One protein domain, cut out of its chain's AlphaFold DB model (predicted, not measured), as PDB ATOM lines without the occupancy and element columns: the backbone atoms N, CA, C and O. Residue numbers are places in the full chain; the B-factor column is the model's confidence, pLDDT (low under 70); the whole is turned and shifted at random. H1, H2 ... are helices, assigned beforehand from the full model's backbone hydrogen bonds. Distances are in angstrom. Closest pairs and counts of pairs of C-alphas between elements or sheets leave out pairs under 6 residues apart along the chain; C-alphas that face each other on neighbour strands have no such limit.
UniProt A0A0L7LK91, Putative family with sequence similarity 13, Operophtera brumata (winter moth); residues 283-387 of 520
ATOM      1  N   ARG A 283     -26.514  18.749 -39.939       92.25
ATOM      2  CA  ARG A 283     -25.727  17.801 -39.116       92.25
ATOM      3  C   ARG A 283     -25.920  18.020 -37.614       92.25
ATOM      4  O   ARG A 283     -26.066  17.053 -36.874       92.25
ATOM      5  N   ASP A 284     -25.901  19.273 -37.169       94.94
ATOM      6  CA  ASP A 284     -26.101  19.650 -35.767       94.94
ATOM      7  C   ASP A 284     -27.514  19.272 -35.279       94.94
ATOM      8  O   ASP A 284     -27.639  18.647 -34.230       94.94
ATOM      9  N   ASP A 285     -28.554  19.549 -36.072       95.19
ATOM     10  CA  ASP A 285     -29.946  19.171 -35.797       95.19
ATOM     11  C   ASP A 285     -30.107  17.637 -35.717       95.19
ATOM     12  O   ASP A 285     -30.778  17.135 -34.817       95.19
ATOM     13  N   ARG A 286     -29.471  16.875 -36.627       94.88
ATOM     14  CA  ARG A 286     -29.474  15.396 -36.596       94.88
ATOM     15  C   ARG A 286     -28.858  14.852 -35.309       94.88
ATOM     16  O   ARG A 286     -29.434  13.948 -34.705       94.88
ATOM     17  N   LEU A 287     -27.723  15.406 -34.874       95.38
ATOM     18  CA  LEU A 287     -27.095  15.009 -33.613       95.38
ATOM     19  C   LEU A 287     -27.981  15.384 -32.413       95.38
ATOM     20  O   LEU A 287     -28.199  14.556 -31.534       95.38
ATOM     21  N   ASP A 288     -28.542  16.594 -32.392       94.50
ATOM     22  CA  ASP A 288     -29.408  17.061 -31.301       94.50
ATOM     23  C   ASP A 288     -30.744  16.284 -31.219       94.50
ATOM     24  O   ASP A 288     -31.370  16.286 -30.156       94.50
ATOM     25  N   VAL A 289     -31.173  15.602 -32.291       95.00
ATOM     26  CA  VAL A 289     -32.255  14.592 -32.280       95.00
ATOM     27  C   VAL A 289     -31.752  13.244 -31.753       95.00
ATOM     28  O   VAL A 289     -32.377  12.670 -30.864       95.00
ATOM     29  N   ALA A 290     -30.613  12.750 -32.245       94.56
ATOM     30  CA  ALA A 290     -30.039  11.473 -31.820       94.56
ATOM     31  C   ALA A 290     -29.768  11.421 -30.304       94.56
ATOM     32  O   ALA A 290     -30.175  10.471 -29.633       94.56
ATOM     33  N   LEU A 291     -29.177  12.480 -29.745       93.19
ATOM     34  CA  LEU A 291     -28.866  12.606 -28.317       93.19
ATOM     35  C   LEU A 291     -30.106  12.535 -27.407       93.19
ATOM     36  O   LEU A 291     -30.002  12.045 -26.281       93.19
ATOM     37  N   LYS A 292     -31.255  13.025 -27.895       93.56
ATOM     38  CA  LYS A 292     -32.541  13.093 -27.175       93.56
ATOM     39  C   LYS A 292     -33.451  11.884 -27.406       93.56
ATOM     40  O   LYS A 292     -34.496  11.803 -26.776       93.56
ATOM     41  N   SER A 293     -33.090  10.988 -28.323       93.81
ATOM     42  CA  SER A 293     -33.790   9.711 -28.516       93.81
ATOM     43  C   SER A 293     -33.459   8.724 -27.393       93.81
ATOM     44  O   SER A 293     -32.469   8.917 -26.694       93.81
ATOM     45  N   ASP A 294     -34.203   7.624 -27.277       91.88
ATOM     46  CA  ASP A 294     -33.981   6.570 -26.269       91.88
ATOM     47  C   ASP A 294     -32.910   5.527 -26.666       91.88
ATOM     48  O   ASP A 294     -32.809   4.455 -26.072       91.88
ATOM     49  N   LYS A 295     -32.076   5.828 -27.675       92.75
ATOM     50  CA  LYS A 295     -30.951   4.984 -28.129       92.75
ATOM     51  C   LYS A 295     -30.021   4.549 -26.982       92.75
ATOM     52  O   LYS A 295     -29.816   5.293 -26.018       92.75
ATOM     53  N   SER A 296     -29.335   3.414 -27.137       92.81
ATOM     54  CA  SER A 296     -28.253   3.033 -26.216       92.81
ATOM     55  C   SER A 296     -27.146   4.104 -26.185       92.81
ATOM     56  O   SER A 296     -26.963   4.853 -27.151       92.81
ATOM     57  N   MET A 297     -26.372   4.195 -25.096       92.06
ATOM     58  CA  MET A 297     -25.225   5.115 -25.073       92.06
ATOM     59  C   MET A 297     -24.183   4.755 -26.143       92.06
ATOM     60  O   MET A 297     -23.527   5.646 -26.670       92.06
ATOM     61  N   PHE A 298     -24.053   3.475 -26.509       93.12
ATOM     62  CA  PHE A 298     -23.161   3.040 -27.583       93.12
ATOM     63  C   PHE A 298     -23.588   3.612 -28.945       93.12
ATOM     64  O   PHE A 298     -22.769   4.203 -29.646       93.12
ATOM     65  N   ASP A 299     -24.878   3.531 -29.285       94.81
ATOM     66  CA  ASP A 299     -25.412   4.086 -30.534       94.81
ATOM     67  C   ASP A 299     -25.287   5.611 -30.597       94.81
ATOM     68  O   ASP A 299     -24.887   6.146 -31.626       94.81
ATOM     69  N   VAL A 300     -25.571   6.305 -29.491       94.75
ATOM     70  CA  VAL A 300     -25.417   7.767 -29.405       94.75
ATOM     71  C   VAL A 300     -23.955   8.195 -29.500       94.75
ATOM     72  O   VAL A 300     -23.651   9.240 -30.073       94.75
ATOM     73  N   VAL A 301     -23.030   7.399 -28.969       95.12
ATOM     74  CA  VAL A 301     -21.596   7.661 -29.105       95.12
ATOM     75  C   VAL A 301     -21.130   7.437 -30.549       95.12
ATOM     76  O   VAL A 301     -20.392   8.279 -31.054       95.12
ATOM     77  N   ARG A 302     -21.648   6.428 -31.264       96.00
ATOM     78  CA  ARG A 302     -21.445   6.295 -32.720       96.00
ATOM     79  C   ARG A 302     -22.004   7.504 -33.483       96.00
ATOM     80  O   ARG A 302     -21.279   8.089 -34.279       96.00
ATOM     81  N   ASP A 303     -23.226   7.954 -33.176       96.19
ATOM     82  CA  ASP A 303     -23.810   9.161 -33.795       96.19
ATOM     83  C   ASP A 303     -22.940  10.423 -33.539       96.19
ATOM     84  O   ASP A 303     -22.853  11.318 -34.387       96.19
ATOM     85  N   ILE A 304     -22.271  10.506 -32.379       96.44
ATOM     86  CA  ILE A 304     -21.281  11.552 -32.069       96.44
ATOM     87  C   ILE A 304     -20.017  11.399 -32.925       96.44
ATOM     88  O   ILE A 304     -19.502  12.408 -33.415       96.44
ATOM     89  N   GLU A 305     -19.485  10.189 -33.094       95.94
ATOM     90  CA  GLU A 305     -18.292   9.951 -33.915       95.94
ATOM     91  C   GLU A 305     -18.550  10.253 -35.399       95.94
ATOM     92  O   GLU A 305     -17.736  10.945 -36.016       95.94
ATOM     93  N   ASP A 306     -19.721   9.884 -35.925       96.19
ATOM     94  CA  ASP A 306     -20.187  10.247 -37.271       96.19
ATOM     95  C   ASP A 306     -20.312  11.774 -37.439       96.19
ATOM     96  O   ASP A 306     -19.875  12.349 -38.443       96.19
ATOM     97  N   TRP A 307     -20.853  12.480 -36.436       97.00
ATOM     98  CA  TRP A 307     -20.911  13.947 -36.445       97.00
ATOM     99  C   TRP A 307     -19.514  14.589 -36.379       97.00
ATOM    100  O   TRP A 307     -19.254  15.588 -37.061       97.00
ATOM    101  N   LEU A 308     -18.591  14.015 -35.598       96.00
ATOM    102  CA  LEU A 308     -17.201  14.467 -35.524       96.00
ATOM    103  C   LEU A 308     -16.466  14.251 -36.850       96.00
ATOM    104  O   LEU A 308     -15.717  15.137 -37.264       96.00
ATOM    105  N   GLU A 309     -16.703  13.132 -37.532       94.75
ATOM    106  CA  GLU A 309     -16.153  12.863 -38.860       94.75
ATOM    107  C   GLU A 309     -16.747  13.811 -39.911       94.75
ATOM    108  O   GLU A 309     -16.007  14.445 -40.661       94.75
ATOM    109  N   GLY A 310     -18.056  14.080 -39.867       94.06
ATOM    110  CA  GLY A 310     -18.674  15.153 -40.652       94.06
ATOM    111  C   GLY A 310     -18.009  16.525 -40.434       94.06
ATOM    112  O   GLY A 310     -17.834  17.289 -41.387       94.06
ATOM    113  N   CYS A 311     -17.552  16.815 -39.209       93.38
ATOM    114  CA  CYS A 311     -16.778  18.015 -38.858       93.38
ATOM    115  C   CYS A 311     -15.271  17.935 -39.209       93.38
ATOM    116  O   CYS A 311     -14.557  18.945 -39.125       93.38
ATOM    117  N   ARG A 312     -14.744  16.767 -39.594       94.19
ATOM    118  CA  ARG A 312     -13.416  16.613 -40.218       94.19
ATOM    119  C   ARG A 312     -13.527  16.801 -41.722       94.19
ATOM    120  O   ARG A 312     -12.785  17.619 -42.263       94.19
ATOM    121  N   GLN A 313     -14.495  16.153 -42.365       93.12
ATOM    122  CA  GLN A 313     -14.808  16.295 -43.790       93.12
ATOM    123  C   GLN A 313     -15.099  17.754 -44.165       93.12
ATOM    124  O   GLN A 313     -14.402  18.319 -45.005       93.12
ATOM    125  N   ALA A 314     -16.036  18.415 -43.472       88.75
ATOM    126  CA  ALA A 314     -16.387  19.817 -43.729       88.75
ATOM    127  C   ALA A 314     -15.233  20.812 -43.470       88.75
ATOM    128  O   ALA A 314     -15.275  21.942 -43.949       88.75
ATOM    129  N   GLY A 315     -14.204  20.403 -42.717       86.06
ATOM    130  CA  GLY A 315     -12.986  21.183 -42.487       86.06
ATOM    131  C   GLY A 315     -11.795  20.789 -43.367       86.06
ATOM    132  O   GLY A 315     -10.693  21.267 -43.102       86.06
ATOM    133  N   GLY A 316     -11.964  19.878 -44.335       86.88
ATOM    134  CA  GLY A 316     -10.873  19.349 -45.165       86.88
ATOM    135  C   GLY A 316      -9.834  18.513 -44.400       86.88
ATOM    136  O   GLY A 316      -8.713  18.348 -44.866       86.88
ATOM    137  N   ARG A 317     -10.169  18.020 -43.200       89.12
ATOM    138  CA  ARG A 317      -9.244  17.322 -42.281       89.12
ATOM    139  C   ARG A 317      -9.308  15.800 -42.380       89.12
ATOM    140  O   ARG A 317      -8.361  15.153 -41.957       89.12
ATOM    141  N   ALA A 318     -10.395  15.244 -42.918       87.12
ATOM    142  CA  ALA A 318     -10.618  13.796 -43.014       87.12
ATOM    143  C   ALA A 318      -9.541  13.079 -43.851       87.12
ATOM    144  O   ALA A 318      -9.061  12.018 -43.474       87.12
ATOM    145  N   ALA A 319      -9.105  13.703 -44.950       83.94
ATOM    146  CA  ALA A 319      -8.060  13.178 -45.829       83.94
ATOM    147  C   ALA A 319      -6.620  13.436 -45.325       83.94
ATOM    148  O   ALA A 319      -5.662  13.134 -46.033       83.94
ATOM    149  N   ILE A 320      -6.442  14.027 -44.136       85.31
ATOM    150  CA  ILE A 320      -5.133  14.421 -43.596       85.31
ATOM    151  C   ILE A 320      -4.866  13.632 -42.305       85.31
ATOM    152  O   ILE A 320      -5.632  13.791 -41.350       85.31
ATOM    153  N   PRO A 321      -3.775  12.844 -42.211       84.12
ATOM    154  CA  PRO A 321      -3.409  12.128 -40.988       84.12
ATOM    155  C   PRO A 321      -3.314  13.047 -39.760       84.12
ATOM    156  O   PRO A 321      -2.796  14.160 -39.856       84.12
ATOM    157  N   GLU A 322      -3.758  12.573 -38.587       81.75
ATOM    158  CA  GLU A 322      -3.798  13.394 -37.359       81.75
ATOM    159  C   GLU A 322      -2.413  13.922 -36.934       81.75
ATOM    160  O   GLU A 322      -2.304  14.997 -36.343       81.75
ATOM    161  N   SER A 323      -1.342  13.199 -37.281       81.94
ATOM    162  CA  SER A 323       0.058  13.601 -37.088       81.94
ATOM    163  C   SER A 323       0.459  14.854 -37.876       81.94
ATOM    164  O   SER A 323       1.381  15.559 -37.467       81.94
ATOM    165  N   CYS A 324      -0.237  15.147 -38.976       83.44
ATOM    166  CA  CYS A 324       0.017  16.278 -39.868       83.44
ATOM    167  C   CYS A 324      -0.917  17.474 -39.604       83.44
ATOM    168  O   CYS A 324      -0.838  18.483 -40.306       83.44
ATOM    169  N   TRP A 325      -1.816  17.397 -38.615       87.50
ATOM    170  CA  TRP A 325      -2.750  18.485 -38.320       87.50
ATOM    171  C   TRP A 325      -2.045  19.714 -37.729       87.50
ATOM    172  O   TRP A 325      -1.387  19.660 -36.689       87.50
ATOM    173  N   SER A 326      -2.269  20.870 -38.353       87.75
ATOM    174  CA  SER A 326      -1.819  22.168 -37.845       87.75
ATOM    175  C   SER A 326      -2.444  22.518 -36.487       87.75
ATOM    176  O   SER A 326      -3.518  22.035 -36.118       87.75
ATOM    177  N   SER A 327      -1.826  23.458 -35.761       88.56
ATOM    178  CA  SER A 327      -2.351  23.963 -34.478       88.56
ATOM    179  C   SER A 327      -3.792  24.502 -34.589       88.56
ATOM    180  O   SER A 327      -4.576  24.377 -33.650       88.56
ATOM    181  N   SER A 328      -4.169  25.038 -35.759       88.38
ATOM    182  CA  SER A 328      -5.541  25.471 -36.063       88.38
ATOM    183  C   SER A 328      -6.498  24.279 -36.219       88.38
ATOM    184  O   SER A 328      -7.527  24.219 -35.550       88.38
ATOM    185  N   GLN A 329      -6.132  23.270 -37.018       91.12
ATOM    186  CA  GLN A 329      -6.943  22.059 -37.221       91.12
ATOM    187  C   GLN A 329      -7.125  21.253 -35.923       91.12
ATOM    188  O   GLN A 329      -8.228  20.782 -35.642       91.12
ATOM    189  N   LEU A 330      -6.086  21.172 -35.085       92.31
ATOM    190  CA  LEU A 330      -6.163  20.614 -33.731       92.31
ATOM    191  C   LEU A 330      -7.105  21.429 -32.825       92.31
ATOM    192  O   LEU A 330      -7.871  20.853 -32.050       92.31
ATOM    193  N   ALA A 331      -7.085  22.765 -32.912       92.50
ATOM    194  CA  ALA A 331      -7.984  23.629 -32.143       92.50
ATOM    195  C   ALA A 331      -9.448  23.456 -32.579       92.50
ATOM    196  O   ALA A 331     -10.338  23.439 -31.720       92.50
ATOM    197  N   SER A 332      -9.687  23.241 -33.873       92.00
ATOM    198  CA  SER A 332     -10.991  22.854 -34.413       92.00
ATOM    199  C   SER A 332     -11.442  21.489 -33.889       92.00
ATOM    200  O   SER A 332     -12.542  21.415 -33.346       92.00
ATOM    201  N   GLU A 333     -10.609  20.437 -33.932       94.56
ATOM    202  CA  GLU A 333     -10.978  19.120 -33.371       94.56
ATOM    203  C   GLU A 333     -11.323  19.223 -31.883       94.56
ATOM    204  O   GLU A 333     -12.385  18.766 -31.461       94.56
ATOM    205  N   LYS A 334     -10.474  19.887 -31.085       95.19
ATOM    206  CA  LYS A 334     -10.729  20.114 -29.655       95.19
ATOM    207  C   LYS A 334     -12.095  20.774 -29.443       95.19
ATOM    208  O   LYS A 334     -12.812  20.400 -28.520       95.19
ATOM    209  N   SER A 335     -12.441  21.753 -30.274       95.19
ATOM    210  CA  SER A 335     -13.702  22.495 -30.177       95.19
ATOM    211  C   SER A 335     -14.908  21.658 -30.614       95.19
ATOM    212  O   SER A 335     -15.963  21.769 -29.995       95.19
ATOM    213  N   CYS A 336     -14.750  20.780 -31.610       95.31
ATOM    214  CA  CYS A 336     -15.788  19.836 -32.030       95.31
ATOM    215  C   CYS A 336     -16.043  18.781 -30.945       95.31
ATOM    216  O   CYS A 336     -17.170  18.666 -30.473       95.31
ATOM    217  N   VAL A 337     -15.002  18.091 -30.457       96.19
ATOM    218  CA  VAL A 337     -15.144  17.085 -29.384       96.19
ATOM    219  C   VAL A 337     -15.690  17.723 -28.101       96.19
ATOM    220  O   VAL A 337     -16.556  17.147 -27.452       96.19
ATOM    221  N   GLN A 338     -15.270  18.948 -27.758       96.62
ATOM    222  CA  GLN A 338     -15.842  19.668 -26.614       96.62
ATOM    223  C   GLN A 338     -17.327  20.014 -26.820       96.62
ATOM    224  O   GLN A 338     -18.094  19.915 -25.869       96.62
ATOM    225  N   ARG A 339     -17.752  20.390 -28.037       95.94
ATOM    226  CA  ARG A 339     -19.171  20.643 -28.346       95.94
ATOM    227  C   ARG A 339     -20.001  19.362 -28.249       95.94
ATOM    228  O   ARG A 339     -21.071  19.406 -27.659       95.94
ATOM    229  N   ALA A 340     -19.508  18.245 -28.779       95.75
ATOM    230  CA  ALA A 340     -20.194  16.957 -28.700       95.75
ATOM    231  C   ALA A 340     -20.360  16.475 -27.249       95.75
ATOM    232  O   ALA A 340     -21.464  16.118 -26.849       95.75
ATOM    233  N   LEU A 341     -19.297  16.548 -26.437       95.06
ATOM    234  CA  LEU A 341     -19.360  16.200 -25.014       95.06
ATOM    235  C   LEU A 341     -20.346  17.092 -24.243       95.06
ATOM    236  O   LEU A 341     -21.150  16.571 -23.479       95.06
ATOM    237  N   LEU A 342     -20.346  18.409 -24.483       95.25
ATOM    238  CA  LEU A 342     -21.293  19.328 -23.837       95.25
ATOM    239  C   LEU A 342     -22.743  19.105 -24.294       95.25
ATOM    240  O   LEU A 342     -23.652  19.207 -23.477       95.25
ATOM    241  N   ARG A 343     -22.974  18.772 -25.572       94.69
ATOM    242  CA  ARG A 343     -24.299  18.375 -26.075       94.69
ATOM    243  C   ARG A 343     -24.794  17.084 -25.412       94.69
ATOM    244  O   ARG A 343     -25.955  17.016 -25.023       94.69
ATOM    245  N   LEU A 344     -23.915  16.093 -25.238       93.38
ATOM    246  CA  LEU A 344     -24.222  14.843 -24.539       93.38
ATOM    247  C   LEU A 344     -24.547  15.077 -23.058       93.38
ATOM    248  O   LEU A 344     -25.594  14.630 -22.596       93.38
ATOM    249  N   GLU A 345     -23.702  15.826 -22.343       93.25
ATOM    250  CA  GLU A 345     -23.934  16.184 -20.937       93.25
ATOM    251  C   GLU A 345     -25.222  17.015 -20.753       93.25
ATOM    252  O   GLU A 345     -25.900  16.862 -19.739       93.25
ATOM    253  N   ALA A 346     -25.604  17.843 -21.734       94.19
ATOM    254  CA  ALA A 346     -26.845  18.625 -21.702       94.19
ATOM    255  C   ALA A 346     -28.110  17.820 -22.054       94.19
ATOM    256  O   ALA A 346     -29.193  18.166 -21.589       94.19
ATOM    257  N   ALA A 347     -28.000  16.771 -22.878       92.50
ATOM    258  CA  ALA A 347     -29.142  15.961 -23.313       92.50
ATOM    259  C   ALA A 347     -29.441  14.773 -22.385       92.50
ATOM    260  O   ALA A 347     -30.604  14.433 -22.191       92.50
ATOM    261  N   ARG A 348     -28.403  14.137 -21.825       87.69
ATOM    262  CA  ARG A 348     -28.510  12.896 -21.028       87.69
ATOM    263  C   ARG A 348     -27.945  13.014 -19.610       87.69
ATOM    264  O   ARG A 348     -27.847  12.018 -18.896       87.69
ATOM    265  N   GLY A 349     -27.547  14.215 -19.196       86.75
ATOM    266  CA  GLY A 349     -26.826  14.413 -17.945       86.75
ATOM    267  C   GLY A 349     -25.425  13.796 -17.982       86.75
ATOM    268  O   GLY A 349     -24.881  13.446 -19.031       86.75
ATOM    269  N   ARG A 350     -24.803  13.675 -16.807       83.19
ATOM    270  CA  ARG A 350     -23.416  13.218 -16.672       83.19
ATOM    271  C   ARG A 350     -23.363  11.735 -16.272       83.19
ATOM    272  O   ARG A 350     -23.776  11.429 -15.154       83.19
ATOM    273  N   PRO A 351     -22.801  10.824 -17.095       79.31
ATOM    274  CA  PRO A 351     -22.768   9.391 -16.793       79.31
ATOM    275  C   PRO A 351     -22.157   9.061 -15.413       79.31
ATOM    276  O   PRO A 351     -21.021   9.491 -15.148       79.31
ATOM    277  N   PRO A 352     -22.858   8.297 -14.545       78.56
ATOM    278  CA  PRO A 352     -22.377   7.900 -13.219       78.56
ATOM    279  C   PRO A 352     -20.996   7.245 -13.257       78.56
ATOM    280  O   PRO A 352     -20.640   6.583 -14.229       78.56
ATOM    281  N   ALA A 353     -20.207   7.410 -12.190       71.50
ATOM    282  CA  ALA A 353     -18.780   7.064 -12.164       71.50
ATOM    283  C   ALA A 353     -18.445   5.607 -12.557       71.50
ATOM    284  O   ALA A 353     -17.344   5.365 -13.051       71.50
ATOM    285  N   HIS A 354     -19.400   4.687 -12.395       71.38
ATOM    286  CA  HIS A 354     -19.250   3.251 -12.633       71.38
ATOM    287  C   HIS A 354     -20.268   2.675 -13.645       71.38
ATOM    288  O   HIS A 354     -20.391   1.458 -13.730       71.38
ATOM    289  N   SER A 355     -21.000   3.501 -14.414       84.62
ATOM    290  CA  SER A 355     -21.971   2.980 -15.398       84.62
ATOM    291  C   SER A 355     -21.317   2.510 -16.704       84.62
ATOM    292  O   SER A 355     -20.270   3.020 -17.122       84.62
ATOM    293  N   ALA A 356     -21.979   1.571 -17.391       84.88
ATOM    294  CA  ALA A 356     -21.592   1.123 -18.730       84.88
ATOM    295  C   ALA A 356     -21.548   2.288 -19.739       84.88
ATOM    296  O   ALA A 356     -20.641   2.350 -20.567       84.88
ATOM    297  N   ASP A 357     -22.442   3.274 -19.605       85.94
ATOM    298  CA  ASP A 357     -22.484   4.489 -20.436       85.94
ATOM    299  C   ASP A 357     -21.185   5.297 -20.359       85.94
ATOM    300  O   ASP A 357     -20.687   5.818 -21.360       85.94
ATOM    301  N   ARG A 358     -20.595   5.377 -19.160       87.06
ATOM    302  CA  ARG A 358     -19.293   6.015 -18.940       87.06
ATOM    303  C   ARG A 358     -18.142   5.190 -19.525       87.06
ATOM    304  O   ARG A 358     -17.082   5.742 -19.817       87.06
ATOM    305  N   GLY A 359     -18.336   3.882 -19.683       88.75
ATOM    306  CA  GLY A 359     -17.486   3.012 -20.494       88.75
ATOM    307  C   GLY A 359     -17.587   3.362 -21.978       88.75
ATOM    308  O   GLY A 359     -16.573   3.703 -22.581       88.75
ATOM    309  N   ALA A 360     -18.802   3.366 -22.534       89.12
ATOM    310  CA  ALA A 360     -19.064   3.664 -23.944       89.12
ATOM    311  C   ALA A 360     -18.506   5.035 -24.369       89.12
ATOM    312  O   ALA A 360     -17.713   5.121 -25.302       89.12
ATOM    313  N   ALA A 361     -18.818   6.105 -23.629       92.06
ATOM    314  CA  ALA A 361     -18.363   7.461 -23.949       92.06
ATOM    315  C   ALA A 361     -16.873   7.736 -23.627       92.06
ATOM    316  O   ALA A 361     -16.391   8.853 -23.840       92.06
ATOM    317  N   ARG A 362     -16.119   6.765 -23.083       91.56
ATOM    318  CA  ARG A 362     -14.764   6.978 -22.536       91.56
ATOM    319  C   ARG A 362     -13.776   7.522 -23.568       91.56
ATOM    320  O   ARG A 362     -13.057   8.482 -23.274       91.56
ATOM    321  N   HIS A 363     -13.770   6.955 -24.774       92.56
ATOM    322  CA  HIS A 363     -12.829   7.332 -25.829       92.56
ATOM    323  C   HIS A 363     -13.023   8.791 -26.285       92.56
ATOM    324  O   HIS A 363     -12.038   9.454 -26.602       92.56
ATOM    325  N   LEU A 364     -14.239   9.356 -26.221       94.50
ATOM    326  CA  LEU A 364     -14.492  10.772 -26.529       94.50
ATOM    327  C   LEU A 364     -13.774  11.705 -25.535       94.50
ATOM    328  O   LEU A 364     -13.102  12.665 -25.931       94.50
ATOM    329  N   TYR A 365     -13.855  11.403 -24.234       93.56
ATOM    330  CA  TYR A 365     -13.132  12.148 -23.195       93.56
ATOM    331  C   TYR A 365     -11.612  11.987 -23.326       93.56
ATOM    332  O   TYR A 365     -10.861  12.937 -23.078       93.56
ATOM    333  N   GLU A 366     -11.134  10.807 -23.719       94.31
ATOM    334  CA  GLU A 366      -9.711  10.545 -23.947       94.31
ATOM    335  C   GLU A 366      -9.192  11.257 -25.201       94.31
ATOM    336  O   GLU A 366      -8.166  11.934 -25.117       94.31
ATOM    337  N   ARG A 367      -9.944  11.247 -26.308       94.19
ATOM    338  CA  ARG A 367      -9.679  12.027 -27.526       94.19
ATOM    339  C   ARG A 367      -9.580  13.519 -27.206       94.19
ATOM    340  O   ARG A 367      -8.570  14.145 -27.532       94.19
ATOM    341  N   TYR A 368     -10.532  14.077 -26.447       95.75
ATOM    342  CA  TYR A 368     -10.448  15.462 -25.963       95.75
ATOM    343  C   TYR A 368      -9.176  15.722 -25.136       95.75
ATOM    344  O   TYR A 368      -8.476  16.712 -25.369       95.75
ATOM    345  N   ARG A 369      -8.837  14.838 -24.187       94.31
ATOM    346  CA  ARG A 369      -7.612  14.945 -23.369       94.31
ATOM    347  C   ARG A 369      -6.340  14.835 -24.212       94.31
ATOM    348  O   ARG A 369      -5.360  15.508 -23.902       94.31
ATOM    349  N   THR A 370      -6.320  14.016 -25.258       93.00
ATOM    350  CA  THR A 370      -5.191  13.874 -26.189       93.00
ATOM    351  C   THR A 370      -5.008  15.139 -27.013       93.00
ATOM    352  O   THR A 370      -3.964  15.775 -26.890       93.00
ATOM    353  N   VAL A 371      -6.036  15.601 -27.729       92.69
ATOM    354  CA  VAL A 371      -5.951  16.833 -28.532       92.69
ATOM    355  C   VAL A 371      -5.635  18.052 -27.649       92.69
ATOM    356  O   VAL A 371      -4.796  18.876 -28.006       92.69
ATOM    357  N   LYS A 372      -6.209  18.148 -26.438       92.25
ATOM    358  CA  LYS A 372      -5.891  19.208 -25.460       92.25
ATOM    359  C   LYS A 372      -4.426  19.177 -24.996       92.25
ATOM    360  O   LYS A 372      -3.844  20.246 -24.809       92.25
ATOM    361  N   ARG A 373      -3.821  17.992 -24.831       91.94
ATOM    362  CA  ARG A 373      -2.382  17.837 -24.537       91.94
ATOM    363  C   ARG A 373      -1.524  18.232 -25.739       91.94
ATOM    364  O   ARG A 373      -0.622  19.045 -25.574       91.94
ATOM    365  N   VAL A 374      -1.832  17.729 -26.937       87.06
ATOM    366  CA  VAL A 374      -1.090  18.051 -28.171       87.06
ATOM    367  C   VAL A 374      -1.138  19.555 -28.467       87.06
ATOM    368  O   VAL A 374      -0.104  20.145 -28.755       87.06
ATOM    369  N   LEU A 375      -2.281  20.220 -28.275       87.00
ATOM    370  CA  LEU A 375      -2.400  21.681 -28.383       87.00
ATOM    371  C   LEU A 375      -1.571  22.449 -27.351       87.00
ATOM    372  O   LEU A 375      -0.990  23.483 -27.679       87.00
ATOM    373  N   ALA A 376      -1.510  21.970 -26.105       81.88
ATOM    374  CA  ALA A 376      -0.643  22.571 -25.095       81.88
ATOM    375  C   ALA A 376       0.844  22.417 -25.467       81.88
ATOM    376  O   ALA A 376       1.620  23.335 -25.216       81.88
ATOM    377  N   SER A 377       1.215  21.304 -26.109       70.19
ATOM    378  CA  SER A 377       2.565  21.034 -26.629       70.19
ATOM    379  C   SER A 377       2.911  21.808 -27.904       70.19
ATOM    380  O   SER A 377       4.055  22.212 -28.076       70.19
ATOM    381  N   SER A 378       1.928  22.041 -28.776       62.12
ATOM    382  CA  SER A 378       2.065  22.803 -30.024       62.12
ATOM    383  C   SER A 378       2.264  24.305 -29.777       62.12
ATOM    384  O   SER A 378       2.853  24.990 -30.610       62.12
ATOM    385  N   ARG A 379       1.828  24.827 -28.621       52.97
ATOM    386  CA  ARG A 379       2.115  26.206 -28.200       52.97
ATOM    387  C   ARG A 379       3.578  26.320 -27.731       52.97
ATOM    388  O   ARG A 379       3.908  25.750 -26.686       52.97
ATOM    389  N   PRO A 380       4.444  27.085 -28.428       49.44
ATOM    390  CA  PRO A 380       5.890  27.070 -28.180       49.44
ATOM    391  C   PRO A 380       6.287  27.549 -26.773       49.44
ATOM    392  O   PRO A 380       7.298  27.103 -26.235       49.44
ATOM    393  N   ASP A 381       5.467  28.394 -26.141       43.38
ATOM    394  CA  ASP A 381       5.775  29.029 -24.853       43.38
ATOM    395  C   ASP A 381       5.525  28.144 -23.606       43.38
ATOM    396  O   ASP A 381       5.840  28.566 -22.494       43.38
ATOM    397  N   ALA A 382       4.939  26.939 -23.733       46.06
ATOM    398  CA  ALA A 382       4.359  26.224 -22.578       46.06
ATOM    399  C   ALA A 382       4.992  24.868 -22.188       46.06
ATOM    400  O   ALA A 382       4.983  24.517 -21.003       46.06
ATOM    401  N   VAL A 383       5.506  24.075 -23.141       45.53
ATOM    402  CA  VAL A 383       5.820  22.642 -22.897       45.53
ATOM    403  C   VAL A 383       7.306  22.278 -22.923       45.53
ATOM    404  O   VAL A 383       7.676  21.280 -22.300       45.53
ATOM    405  N   SER A 384       8.182  23.095 -23.517       47.09
ATOM    406  CA  SER A 384       9.638  22.859 -23.470       47.09
ATOM    407  C   SER A 384      10.139  22.696 -22.024       47.09
ATOM    408  O   SER A 384      10.760  21.691 -21.683       47.09
ATOM    409  N   ILE A 385       9.749  23.606 -21.123       41.84
ATOM    410  CA  ILE A 385      10.181  23.568 -19.718       41.84
ATOM    411  C   ILE A 385       9.600  22.346 -18.990       41.84
ATOM    412  O   ILE A 385      10.340  21.594 -18.359       41.84
ATOM    413  N   LYS A 386       8.285  22.106 -19.095       39.22
ATOM    414  CA  LYS A 386       7.618  21.019 -18.355       39.22
ATOM    415  C   LYS A 386       8.069  19.632 -18.811       39.22
ATOM    416  O   LYS A 386       8.323  18.777 -17.968       39.22
ATOM    417  N   SER A 387       8.216  19.407 -20.117       43.94
ATOM    418  CA  SER A 387       8.654  18.102 -20.634       43.94
ATOM    419  C   SER A 387      10.121  17.801 -20.301       43.94
ATOM    420  O   SER A 387      10.435  16.664 -19.950       43.94
TER     421      SER A 387
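Overview. This is residues 283 to 387 of the 520 residues of the protein "Putative family with sequence similarity 13" of Operophtera brumata (winter moth) (UniProt A0A0L7LK91). Two long helices, H2 and H5, spread from the end where the short H4 sits, like an open V, and the longest helix, H3, packs over both of them, running back towards that end. H1 folds beside H2 as a short partner, and the small H6 lies past the far end of H5, at one end of the longest axis. The printed part has 105 residues with six named helices, in the order H1 to H6, and no named strand; the class is all helix. It is only just compact, close to loose, with a radius of gyration of the C-alphas of 15.0 A, and it spans 46 by 32 by 19 A.

Arrangement. Start at H1, residues 283 to 290, which touches H2, residues 297 to 313, closest at the C-alphas of Ala 290 and Val 300, 6.4 A apart. They form a helical hairpin, opposite ways at a shallow tilt of 1 degrees. H3, residues 327 to 348, forms a second helical hairpin with H2, at a shallow tilt of 29 degrees; H3 touches it with residues 333 to 340 alone, closest at the C-alphas of Ile 304 and Ala 340, 6.5 A. H1 and H3 are close but not clearly touching. Next look at H4, residues 356 to 360, which touches residues 297 to 301 alone of H2; the C-alphas of Met 297 and Asp 357 are closest, 5.4 A apart. H2 is the hub, touching three helices. H5, residues 362 to 378, touches H3, opposite ways at a shallow tilt of 29 degrees, closest at the C-alphas of Lys 334 and Val 371, 5.9 A; H2 and H5 are near each other. H6, residues 383 to 387, and H5 only just touch, only at the corner, with 3 pairs of C-alphas within 8 A, the closest those of Ser 377 and Val 383, 5.2 A. In each of the six helices, every O i to N i+4 pair is within hydrogen-bond range.

Along the chain. Find C-alpha 283 at (-25.727, 17.801, -39.116), where H1 begins. From C-alpha 297, H2 runs 24.2 A to C-alpha 313. H3 begins at C-alpha 327 at (-2.351, 23.963, -34.478) and runs 31.4 A; H5 measures 24.3 A. H4 and H6 have five residues each, and H6 ends at C-alpha 387 at (8.654, 18.102, -20.634).

Size, cuts and confidence. The C-alphas farthest apart are those of Asp 294 and Ile 385, 47.8 A. The printed part has no cut, and its one long link is residues 314 to 326. The model's mean pLDDT is 86.7 over the printed part, with residues 378 to 387 under 70.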